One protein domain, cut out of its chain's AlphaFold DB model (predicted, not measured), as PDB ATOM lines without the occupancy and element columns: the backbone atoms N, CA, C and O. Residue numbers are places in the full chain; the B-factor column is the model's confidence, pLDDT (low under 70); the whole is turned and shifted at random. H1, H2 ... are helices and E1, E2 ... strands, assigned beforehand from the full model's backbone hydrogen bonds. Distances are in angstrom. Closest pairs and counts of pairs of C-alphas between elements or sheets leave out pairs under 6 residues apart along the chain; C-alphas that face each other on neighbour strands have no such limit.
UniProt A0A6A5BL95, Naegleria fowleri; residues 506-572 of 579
ATOM      1  N   ASN A 506     113.910 171.444  91.959       67.38
ATOM      2  CA  ASN A 506     113.802 170.008  91.663       67.38
ATOM      3  C   ASN A 506     112.644 169.647  90.709       67.38
ATOM      4  O   ASN A 506     111.941 168.662  90.923       67.38
ATOM      5  N   ASN A 507     112.475 170.435  89.642       67.44
ATOM      6  CA  ASN A 507     111.370 170.357  88.676       67.44
ATOM      7  C   ASN A 507     109.973 170.621  89.286       67.44
ATOM      8  O   ASN A 507     108.966 170.310  88.646       67.44
ATOM      9  N   ASN A 508     109.868 171.189  90.494       73.94
ATOM     10  CA  ASN A 508     108.572 171.546  91.063       73.94
ATOM     11  C   ASN A 508     108.025 172.817  90.391       73.94
ATOM     12  O   ASN A 508     108.406 173.941  90.724       73.94
ATOM     13  N   GLN A 509     107.113 172.626  89.435       76.25
ATOM     14  CA  GLN A 509     106.486 173.713  88.685       76.25
ATOM     15  C   GLN A 509     105.740 174.709  89.590       76.25
ATOM     16  O   GLN A 509     105.810 175.905  89.328       76.25
ATOM     17  N   TYR A 510     105.095 174.245  90.665       77.81
ATOM     18  CA  TYR A 510     104.310 175.093  91.569       77.81
ATOM     19  C   TYR A 510     105.200 176.039  92.391       77.81
ATOM     20  O   TYR A 510     104.981 177.247  92.403       77.81
ATOM     21  N   GLU A 511     106.275 175.513  92.989       77.56
ATOM     22  CA  GLU A 511     107.303 176.320  93.674       77.56
ATOM     23  C   GLU A 511     107.958 177.324  92.710       77.56
ATOM     24  O   GLU A 511     108.171 178.489  93.045       77.56
ATOM     25  N   ARG A 512     108.231 176.899  91.468       77.38
ATOM     26  CA  ARG A 512     108.775 177.772  90.418       77.38
ATOM     27  C   ARG A 512     107.800 178.882  90.011       77.38
ATOM     28  O   ARG A 512     108.247 179.996  89.758       77.38
ATOM     29  N   GLU A 513     106.500 178.611  89.937       79.56
ATOM     30  CA  GLU A 513     105.476 179.622  89.646       79.56
ATOM     31  C   GLU A 513     105.315 180.612  90.808       79.56
ATOM     32  O   GLU A 513     105.269 181.817  90.566       79.56
ATOM     33  N   ILE A 514     105.362 180.147  92.062       81.25
ATOM     34  CA  ILE A 514     105.439 181.020  93.247       81.25
ATOM     35  C   ILE A 514     106.680 181.920  93.179       81.25
ATOM     36  O   ILE A 514     106.560 183.130  93.366       81.25
ATOM     37  N   LEU A 515     107.856 181.368  92.863       77.06
ATOM     38  CA  LEU A 515     109.098 182.140  92.747       77.06
ATOM     39  C   LEU A 515     109.030 183.181  91.614       77.06
ATOM     40  O   LEU A 515     109.444 184.322  91.810       77.06
ATOM     41  N   ILE A 516     108.474 182.826  90.451       79.31
ATOM     42  CA  ILE A 516     108.272 183.761  89.332       79.31
ATOM     43  C   ILE A 516     107.317 184.893  89.737       79.31
ATOM     44  O   ILE A 516     107.651 186.061  89.543       79.31
ATOM     45  N   ASN A 517     106.180 184.567  90.359       81.44
ATOM     46  CA  ASN A 517     105.205 185.553  90.830       81.44
ATOM     47  C   ASN A 517     105.800 186.467  91.914       81.44
ATOM     48  O   ASN A 517     105.575 187.677  91.893       81.44
ATOM     49  N   TYR A 518     106.614 185.923  92.825       80.88
ATOM     50  CA  TYR A 518     107.332 186.701  93.835       80.88
ATOM     51  C   TYR A 518     108.282 187.720  93.191       80.88
ATOM     52  O   TYR A 518     108.195 188.916  93.474       80.88
ATOM     53  N   ILE A 519     109.138 187.257  92.276       82.44
ATOM     54  CA  ILE A 519     110.126 188.075  91.561       82.44
ATOM     55  C   ILE A 519     109.440 189.188  90.755       82.44
ATOM     56  O   ILE A 519     109.865 190.342  90.832       82.44
ATOM     57  N   GLN A 520     108.335 188.871  90.071       83.75
ATOM     58  CA  GLN A 520     107.499 189.858  89.381       83.75
ATOM     59  C   GLN A 520     106.883 190.876  90.354       83.75
ATOM     60  O   GLN A 520     107.007 192.076  90.127       83.75
ATOM     61  N   SER A 521     106.281 190.433  91.465       84.94
ATOM     62  CA  SER A 521     105.649 191.331  92.452       84.94
ATOM     63  C   SER A 521     106.626 192.284  93.153       84.94
ATOM     64  O   SER A 521     106.231 193.361  93.596       84.94
ATOM     65  N   LYS A 522     107.905 191.900  93.240       82.88
ATOM     66  CA  LYS A 522     108.997 192.704  93.806       82.88
ATOM     67  C   LYS A 522     109.761 193.522  92.754       82.88
ATOM     68  O   LYS A 522     110.665 194.264  93.130       82.88
ATOM     69  N   SER A 523     109.429 193.398  91.464       83.94
ATOM     70  CA  SER A 523     110.150 194.011  90.331       83.94
ATOM     71  C   SER A 523     111.652 193.674  90.278       83.94
ATOM     72  O   SER A 523     112.467 194.492  89.856       83.94
ATOM     73  N   ILE A 524     112.020 192.467  90.712       83.06
ATOM     74  CA  ILE A 524     113.399 191.953  90.720       83.06
ATOM     75  C   ILE A 524     113.667 191.254  89.373       83.06
ATOM     76  O   ILE A 524     112.763 190.627  88.823       83.06
ATOM     77  N   SER A 525     114.886 191.311  88.820       83.00
ATOM     78  CA  SER A 525     115.228 190.488  87.645       83.00
ATOM     79  C   SER A 525     115.781 189.108  88.048       83.00
ATOM     80  O   SER A 525     116.392 188.969  89.111       83.00
ATOM     81  N   PRO A 526     115.665 188.064  87.202       80.94
ATOM     82  CA  PRO A 526     116.317 186.775  87.460       80.94
ATOM     83  C   PRO A 526     117.845 186.881  87.642       80.94
ATOM     84  O   PRO A 526     118.434 186.077  88.366       80.94
ATOM     85  N   GLN A 527     118.472 187.905  87.053       83.00
ATOM     86  CA  GLN A 527     119.890 188.206  87.235       83.00
ATOM     87  C   GLN A 527     120.179 188.787  88.628       83.00
ATOM     88  O   GLN A 527     121.206 188.455  89.207       83.00
ATOM     89  N   ASP A 528     119.284 189.583  89.217       83.12
ATOM     90  CA  ASP A 528     119.459 190.101  90.584       83.12
ATOM     91  C   ASP A 528     119.323 188.987  91.630       83.12
ATOM     92  O   ASP A 528     120.064 188.959  92.616       83.12
ATOM     93  N   VAL A 529     118.439 188.012  91.384       82.00
ATOM     94  CA  VAL A 529     118.349 186.789  92.200       82.00
ATOM     95  C   VAL A 529     119.644 185.985  92.094       82.00
ATOM     96  O   VAL A 529     120.182 185.563  93.117       82.00
ATOM     97  N   TYR A 530     120.198 185.832  90.886       84.94
ATOM     98  CA  TYR A 530     121.507 185.205  90.696       84.94
ATOM     99  C   TYR A 530     122.619 185.946  91.449       84.94
ATOM    100  O   TYR A 530     123.337 185.328  92.233       84.94
ATOM    101  N   ASN A 531     122.717 187.267  91.276       85.75
ATOM    102  CA  ASN A 531     123.693 188.117  91.958       85.75
ATOM    103  C   ASN A 531     123.588 187.957  93.488       85.75
ATOM    104  O   ASN A 531     124.599 187.738  94.152       85.75
ATOM    105  N   THR A 532     122.369 187.960  94.041       84.25
ATOM    106  CA  THR A 532     122.138 187.739  95.481       84.25
ATOM    107  C   THR A 532     122.594 186.347  95.927       84.25
ATOM    108  O   THR A 532     123.266 186.211  96.950       84.25
ATOM    109  N   CYS A 533     122.306 185.304  95.140       81.94
ATOM    110  CA  CYS A 533     122.806 183.956  95.404       81.94
ATOM    111  C   CYS A 533     124.341 183.869  95.357       81.94
ATOM    112  O   CYS A 533     124.917 183.099  96.123       81.94
ATOM    113  N   MET A 534     125.012 184.662  94.513       86.75
ATOM    114  CA  MET A 534     126.479 184.738  94.476       86.75
ATOM    115  C   MET A 534     127.047 185.451  95.707       86.75
ATOM    116  O   MET A 534     127.995 184.950  96.304       86.75
ATOM    117  N   THR A 535     126.441 186.554  96.154       86.00
ATOM    118  CA  THR A 535     126.831 187.227  97.408       86.00
ATOM    119  C   THR A 535     126.639 186.317  98.627       86.00
ATOM    120  O   THR A 535     127.495 186.272  99.506       86.00
ATOM    121  N   ASN A 536     125.564 185.527  98.672       82.56
ATOM    122  CA  ASN A 536     125.348 184.538  99.734       82.56
ATOM    123  C   ASN A 536     126.324 183.349  99.664       82.56
ATOM    124  O   ASN A 536     126.694 182.798 100.701       82.56
ATOM    125  N   LEU A 537     126.794 182.978  98.469       83.69
ATOM    126  CA  LEU A 537     127.866 181.992  98.298       83.69
ATOM    127  C   LEU A 537     129.233 182.547  98.750       83.69
ATOM    128  O   LEU A 537     129.987 181.830  99.400       83.69
ATOM    129  N   GLU A 538     129.538 183.826  98.486       85.94
ATOM    130  CA  GLU A 538     130.741 184.511  99.006       85.94
ATOM    131  C   GLU A 538     130.729 184.647 100.533       85.94
ATOM    132  O   GLU A 538     131.750 184.424 101.180       85.94
ATOM    133  N   ASN A 539     129.567 184.942 101.117       82.31
ATOM    134  CA  ASN A 539     129.380 185.017 102.568       82.31
ATOM    135  C   ASN A 539     129.298 183.636 103.254       82.31
ATOM    136  O   ASN A 539     129.161 183.573 104.476       82.31
ATOM    137  N   GLY A 540     129.329 182.532 102.496       78.50
ATOM    138  CA  GLY A 540     129.198 181.167 103.019       78.50
ATOM    139  C   GLY A 540     127.827 180.833 103.624       78.50
ATOM    140  O   GLY A 540     127.696 179.814 104.300       78.50
ATOM    141  N   THR A 541     126.803 181.667 103.404       76.06
ATOM    142  CA  THR A 541     125.430 181.410 103.874       76.06
ATOM    143  C   THR A 541     124.699 180.416 102.974       76.06
ATOM    144  O   THR A 541     123.856 179.662 103.459       76.06
ATOM    145  N   PHE A 542     125.057 180.357 101.688       76.12
ATOM    146  CA  PHE A 542     124.669 179.284 100.772       76.12
ATOM    147  C   PHE A 542     125.852 178.351 100.497       76.12
ATOM    148  O   PHE A 542     126.994 178.783 100.380       76.12
ATOM    149  N   THR A 543     125.564 177.058 100.339       70.19
ATOM    150  CA  THR A 543     126.540 176.038  99.923       70.19
ATOM    151  C   THR A 543     125.944 175.184  98.809       70.19
ATOM    152  O   THR A 543     124.728 175.008  98.741       70.19
ATOM    153  N   ASN A 544     126.781 174.655  97.911       69.81
ATOM    154  CA  ASN A 544     126.317 173.765  96.849       69.81
ATOM    155  C   ASN A 544     126.589 172.292  97.220       69.81
ATOM    156  O   ASN A 544     127.749 171.876  97.201       69.81
ATOM    157  N   PRO A 545     125.562 171.472  97.514       66.88
ATOM    158  CA  PRO A 545     125.756 170.085  97.939       66.88
ATOM    159  C   PRO A 545     126.136 169.134  96.793       66.88
ATOM    160  O   PRO A 545     126.541 168.007  97.051       66.88
ATOM    161  N   THR A 546     126.014 169.557  95.527       68.81
ATOM    162  CA  THR A 546     126.507 168.793  94.362       68.81
ATOM    163  C   THR A 546     127.967 169.127  94.039       68.81
ATOM    164  O   THR A 546     128.699 168.276  93.543       68.81
ATOM    165  N   TYR A 547     128.396 170.358  94.328       71.62
ATOM    166  CA  TYR A 547     129.705 170.895  93.964       71.62
ATOM    167  C   TYR A 547     130.327 171.670  95.136       71.62
ATOM    168  O   TYR A 547     130.502 172.886  95.079       71.62
ATOM    169  N   THR A 548     130.673 170.959  96.209       68.56
ATOM    170  CA  THR A 548     131.122 171.536  97.494       68.56
ATOM    171  C   THR A 548     132.409 172.368  97.428       68.56
ATOM    172  O   THR A 548     132.678 173.135  98.346       68.56
ATOM    173  N   ALA A 549     133.192 172.243  96.351       76.56
ATOM    174  CA  ALA A 549     134.424 172.999  96.110       76.56
ATOM    175  C   ALA A 549     134.247 174.233  95.193       76.56
ATOM    176  O   ALA A 549     135.236 174.870  94.837       76.56
ATOM    177  N   VAL A 550     133.020 174.561  94.768       83.94
ATOM    178  CA  VAL A 550     132.752 175.714  93.888       83.94
ATOM    179  C   VAL A 550     132.659 177.009  94.687       83.94
ATOM    180  O   VAL A 550     131.915 177.104  95.660       83.94
ATOM    181  N   THR A 551     133.370 178.030  94.215       86.94
ATOM    182  CA  THR A 551     133.323 179.407  94.714       86.94
ATOM    183  C   THR A 551     132.842 180.348  93.608       86.94
ATOM    184  O   THR A 551     132.698 179.960  92.446       86.94
ATOM    185  N   THR A 552     132.619 181.618  93.934       87.44
ATOM    186  CA  THR A 552     132.254 182.637  92.939       87.44
ATOM    187  C   THR A 552     133.362 182.968  91.932       87.44
ATOM    188  O   THR A 552     133.064 183.509  90.866       87.44
ATOM    189  N   GLU A 553     134.616 182.608  92.230       89.06
ATOM    190  CA  GLU A 553     135.775 182.757  91.340       89.06
ATOM    191  C   GLU A 553     135.989 181.539  90.412       89.06
ATOM    192  O   GLU A 553     136.768 181.631  89.462       89.06
ATOM    193  N   THR A 554     135.308 180.405  90.646       90.38
ATOM    194  CA  THR A 554     135.405 179.198  89.800       90.38
ATOM    195  C   THR A 554     135.007 179.521  88.357       90.38
ATOM    196  O   THR A 554     133.936 180.082  88.108       90.38
ATOM    197  N   ARG A 555     135.852 179.159  87.384       91.06
ATOM    198  CA  ARG A 555     135.668 179.500  85.964       91.06
ATOM    199  C   ARG A 555     134.814 178.449  85.263       91.06
ATOM    200  O   ARG A 555     135.263 177.357  84.911       91.06
ATOM    201  N   VAL A 556     133.548 178.789  85.036       90.50
ATOM    202  CA  VAL A 556     132.524 177.882  84.501       90.50
ATOM    203  C   VAL A 556     131.883 178.430  83.230       90.50
ATOM    204  O   VAL A 556     131.800 179.640  83.041       90.50
ATOM    205  N   CYS A 557     131.401 177.548  82.350       90.06
ATOM    206  CA  CYS A 557     130.560 177.979  81.236       90.06
ATOM    207  C   CYS A 557     129.132 178.292  81.702       90.06
ATOM    208  O   CYS A 557     128.684 177.769  82.726       90.06
ATOM    209  N   LYS A 558     128.388 179.091  80.929       85.06
ATOM    210  CA  LYS A 558     127.008 179.508  81.257       85.06
ATOM    211  C   LYS A 558     126.084 178.355  81.663       85.06
ATOM    212  O   LYS A 558     125.345 178.470  82.635       85.06
ATOM    213  N   LEU A 559     126.151 177.216  80.966       82.56
ATOM    214  CA  LEU A 559     125.348 176.026  81.289       82.56
ATOM    215  C   LEU A 559     125.706 175.415  82.654       82.56
ATOM    216  O   LEU A 559     124.852 174.814  83.302       82.56
ATOM    217  N   CYS A 560     126.951 175.570  83.104       84.81
ATOM    218  CA  CYS A 560     127.387 175.143  84.429       84.81
ATOM    219  C   CYS A 560     127.053 176.177  85.509       84.81
ATOM    220  O   CYS A 560     126.614 175.768  86.576       84.81
ATOM    221  N   ALA A 561     127.158 177.483  85.232       85.56
ATOM    222  CA  ALA A 561     126.665 178.532  86.134       85.56
ATOM    223  C   ALA A 561     125.166 178.346  86.444       85.56
ATOM    224  O   ALA A 561     124.761 178.290  87.604       85.56
ATOM    225  N   ILE A 562     124.372 178.101  85.395       80.19
ATOM    226  CA  ILE A 562     122.965 177.686  85.466       80.19
ATOM    227  C   ILE A 562     122.788 176.448  86.367       80.19
ATOM    228  O   ILE A 562     122.004 176.487  87.312       80.19
ATOM    229  N   LYS A 563     123.534 175.357  86.139       79.00
ATOM    230  CA  LYS A 563     123.427 174.130  86.960       79.00
ATOM    231  C   LYS A 563     123.849 174.324  88.422       79.00
ATOM    232  O   LYS A 563     123.289 173.660  89.289       79.00
ATOM    233  N   VAL A 564     124.814 175.202  88.703       79.69
ATOM    234  CA  VAL A 564     125.233 175.546  90.072       79.69
ATOM    235  C   VAL A 564     124.118 176.311  90.784       79.69
ATOM    236  O   VAL A 564     123.752 175.928  91.892       79.69
ATOM    237  N   PHE A 565     123.525 177.316  90.133       78.06
ATOM    238  CA  PHE A 565     122.405 178.102  90.661       78.06
ATOM    239  C   PHE A 565     121.213 177.210  91.052       78.06
ATOM    240  O   PHE A 565     120.842 177.204  92.221       78.06
ATOM    241  N   PHE A 566     120.743 176.322  90.163       68.38
ATOM    242  CA  PHE A 566     119.648 175.359  90.443       68.38
ATOM    243  C   PHE A 566     120.022 174.175  91.358       68.38
ATOM    244  O   PHE A 566     119.319 173.160  91.451       68.38
ATOM    245  N   ARG A 567     121.164 174.284  92.042       66.75
ATOM    246  CA  ARG A 567     121.569 173.413  93.150       66.75
ATOM    247  C   ARG A 567     121.857 174.183  94.443       66.75
ATOM    248  O   ARG A 567     122.102 173.542  95.459       66.75
ATOM    249  N   LEU A 568     121.713 175.513  94.441       63.97
ATOM    250  CA  LEU A 568     121.529 176.328  95.649       63.97
ATOM    251  C   LEU A 568     120.067 176.290  96.150       63.97
ATOM    252  O   LEU A 568     119.812 176.611  97.306       63.97
ATOM    253  N   ASP A 569     119.120 175.829  95.319       51.56
ATOM    254  CA  ASP A 569     117.672 175.731  95.603       51.56
ATOM    255  C   ASP A 569     117.320 175.026  96.935       51.56
ATOM    256  O   ASP A 569     116.277 175.305  97.529       51.56
ATOM    257  N   LEU A 570     118.199 174.156  97.453       49.75
ATOM    258  CA  LEU A 570     118.045 173.513  98.769       49.75
ATOM    259  C   LEU A 570     118.096 174.494  99.961       49.75
ATOM    260  O   LEU A 570     117.695 174.116 101.058       49.75
ATOM    261  N   CYS A 571     118.522 175.743  99.752       47.09
ATOM    262  CA  CYS A 571     118.445 176.827 100.736       47.09
ATOM    263  C   CYS A 571     117.217 177.743 100.561       47.09
ATOM    264  O   CYS A 571     116.954 178.554 101.442       47.09
ATOM    265  N   ILE A 572     116.452 177.630  99.466       47.69
ATOM    266  CA  ILE A 572     115.266 178.476  99.203       47.69
ATOM    267  C   ILE A 572     114.003 177.870  99.846       47.69
ATOM    268  O   ILE A 572     113.141 178.585 100.346       47.69
TER     269      ILE A 572
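AT A GLANCE: This is residues 506 to 572 of the 579 residues of a protein of Naegleria fowleri (UniProt A0A6A5BL95). Two helices of equal residue count, H1 and H2, make an L with a tight link at its corner, and a shorter third helix, H3, lies within the open angle of the L, near H2. From the far end of H2 a long loop, residues 539 to 554, swings round to the short strand E1, which leads straight into H3; no two of the helices touch, and the L is loosely filled. The printed part has 67 residues, with three named helices and one named strand in the order H1, H2, E1, H3, and its class is mostly helix. The whole is compact by its radius of gyration of the C-alphas, 12.3 A, and its C-alphas span 33 by 23 by 22 A.

HOW THE PARTS SIT: Start with H1, residues 509 to 521, and go on to H2, residues 526 to 538. These two are close but not clearly touching: look at their closest C-alphas, those of Ile 519 and Pro 526, 7.5 A apart. Their lines are about perpendicular, at 80 degrees. Further along comes E1, residues 555 to 557, which pairs with no named strand and is apart from H1 and from H2. It is followed by H3, residues 558 to 565; E1 and H3 meet only through their link. Compare H3 with H2: they are close but not clearly touching, and their closest C-alphas, those of Tyr 530 and Phe 565, are 7.2 A apart. They run the same way at a steep tilt of 64 degrees. H1 and H3 are apart. In H1, H2 and H3 every O i to N i+4 pair is within hydrogen-bond range.

IN THESE COORDINATES: Find C-alpha 509 at (106.486, 173.713, 88.685); from there H1 runs 18.0 A to C-alpha 521. H2 begins at C-alpha 526, at (116.317, 186.775, 87.460), and runs 18.6 A to C-alpha 538. E1, from Arg 555 to Cys 557, is 7.1 A long. H3 runs 10.6 A from Lys 558 to C-alpha 565, at (122.405, 178.102, 90.661).

THE WHOLE: The C-alphas farthest apart, those of Ser 521 and Ala 549, are 34.3 A apart, while those of Asn 506 and Ile 572, the first and last printed, are 11.4 A apart. The printed part has no cut. The link from H2 to E1, 16 residues, is long; those from H1 to H2 and from E1 to H3 are tight. Read the B-factor column of this predicted model: the mean pLDDT of the printed part is 78.2, and residues 506 to 507, 544 to 546, 548 and 566 to 572 are under 70.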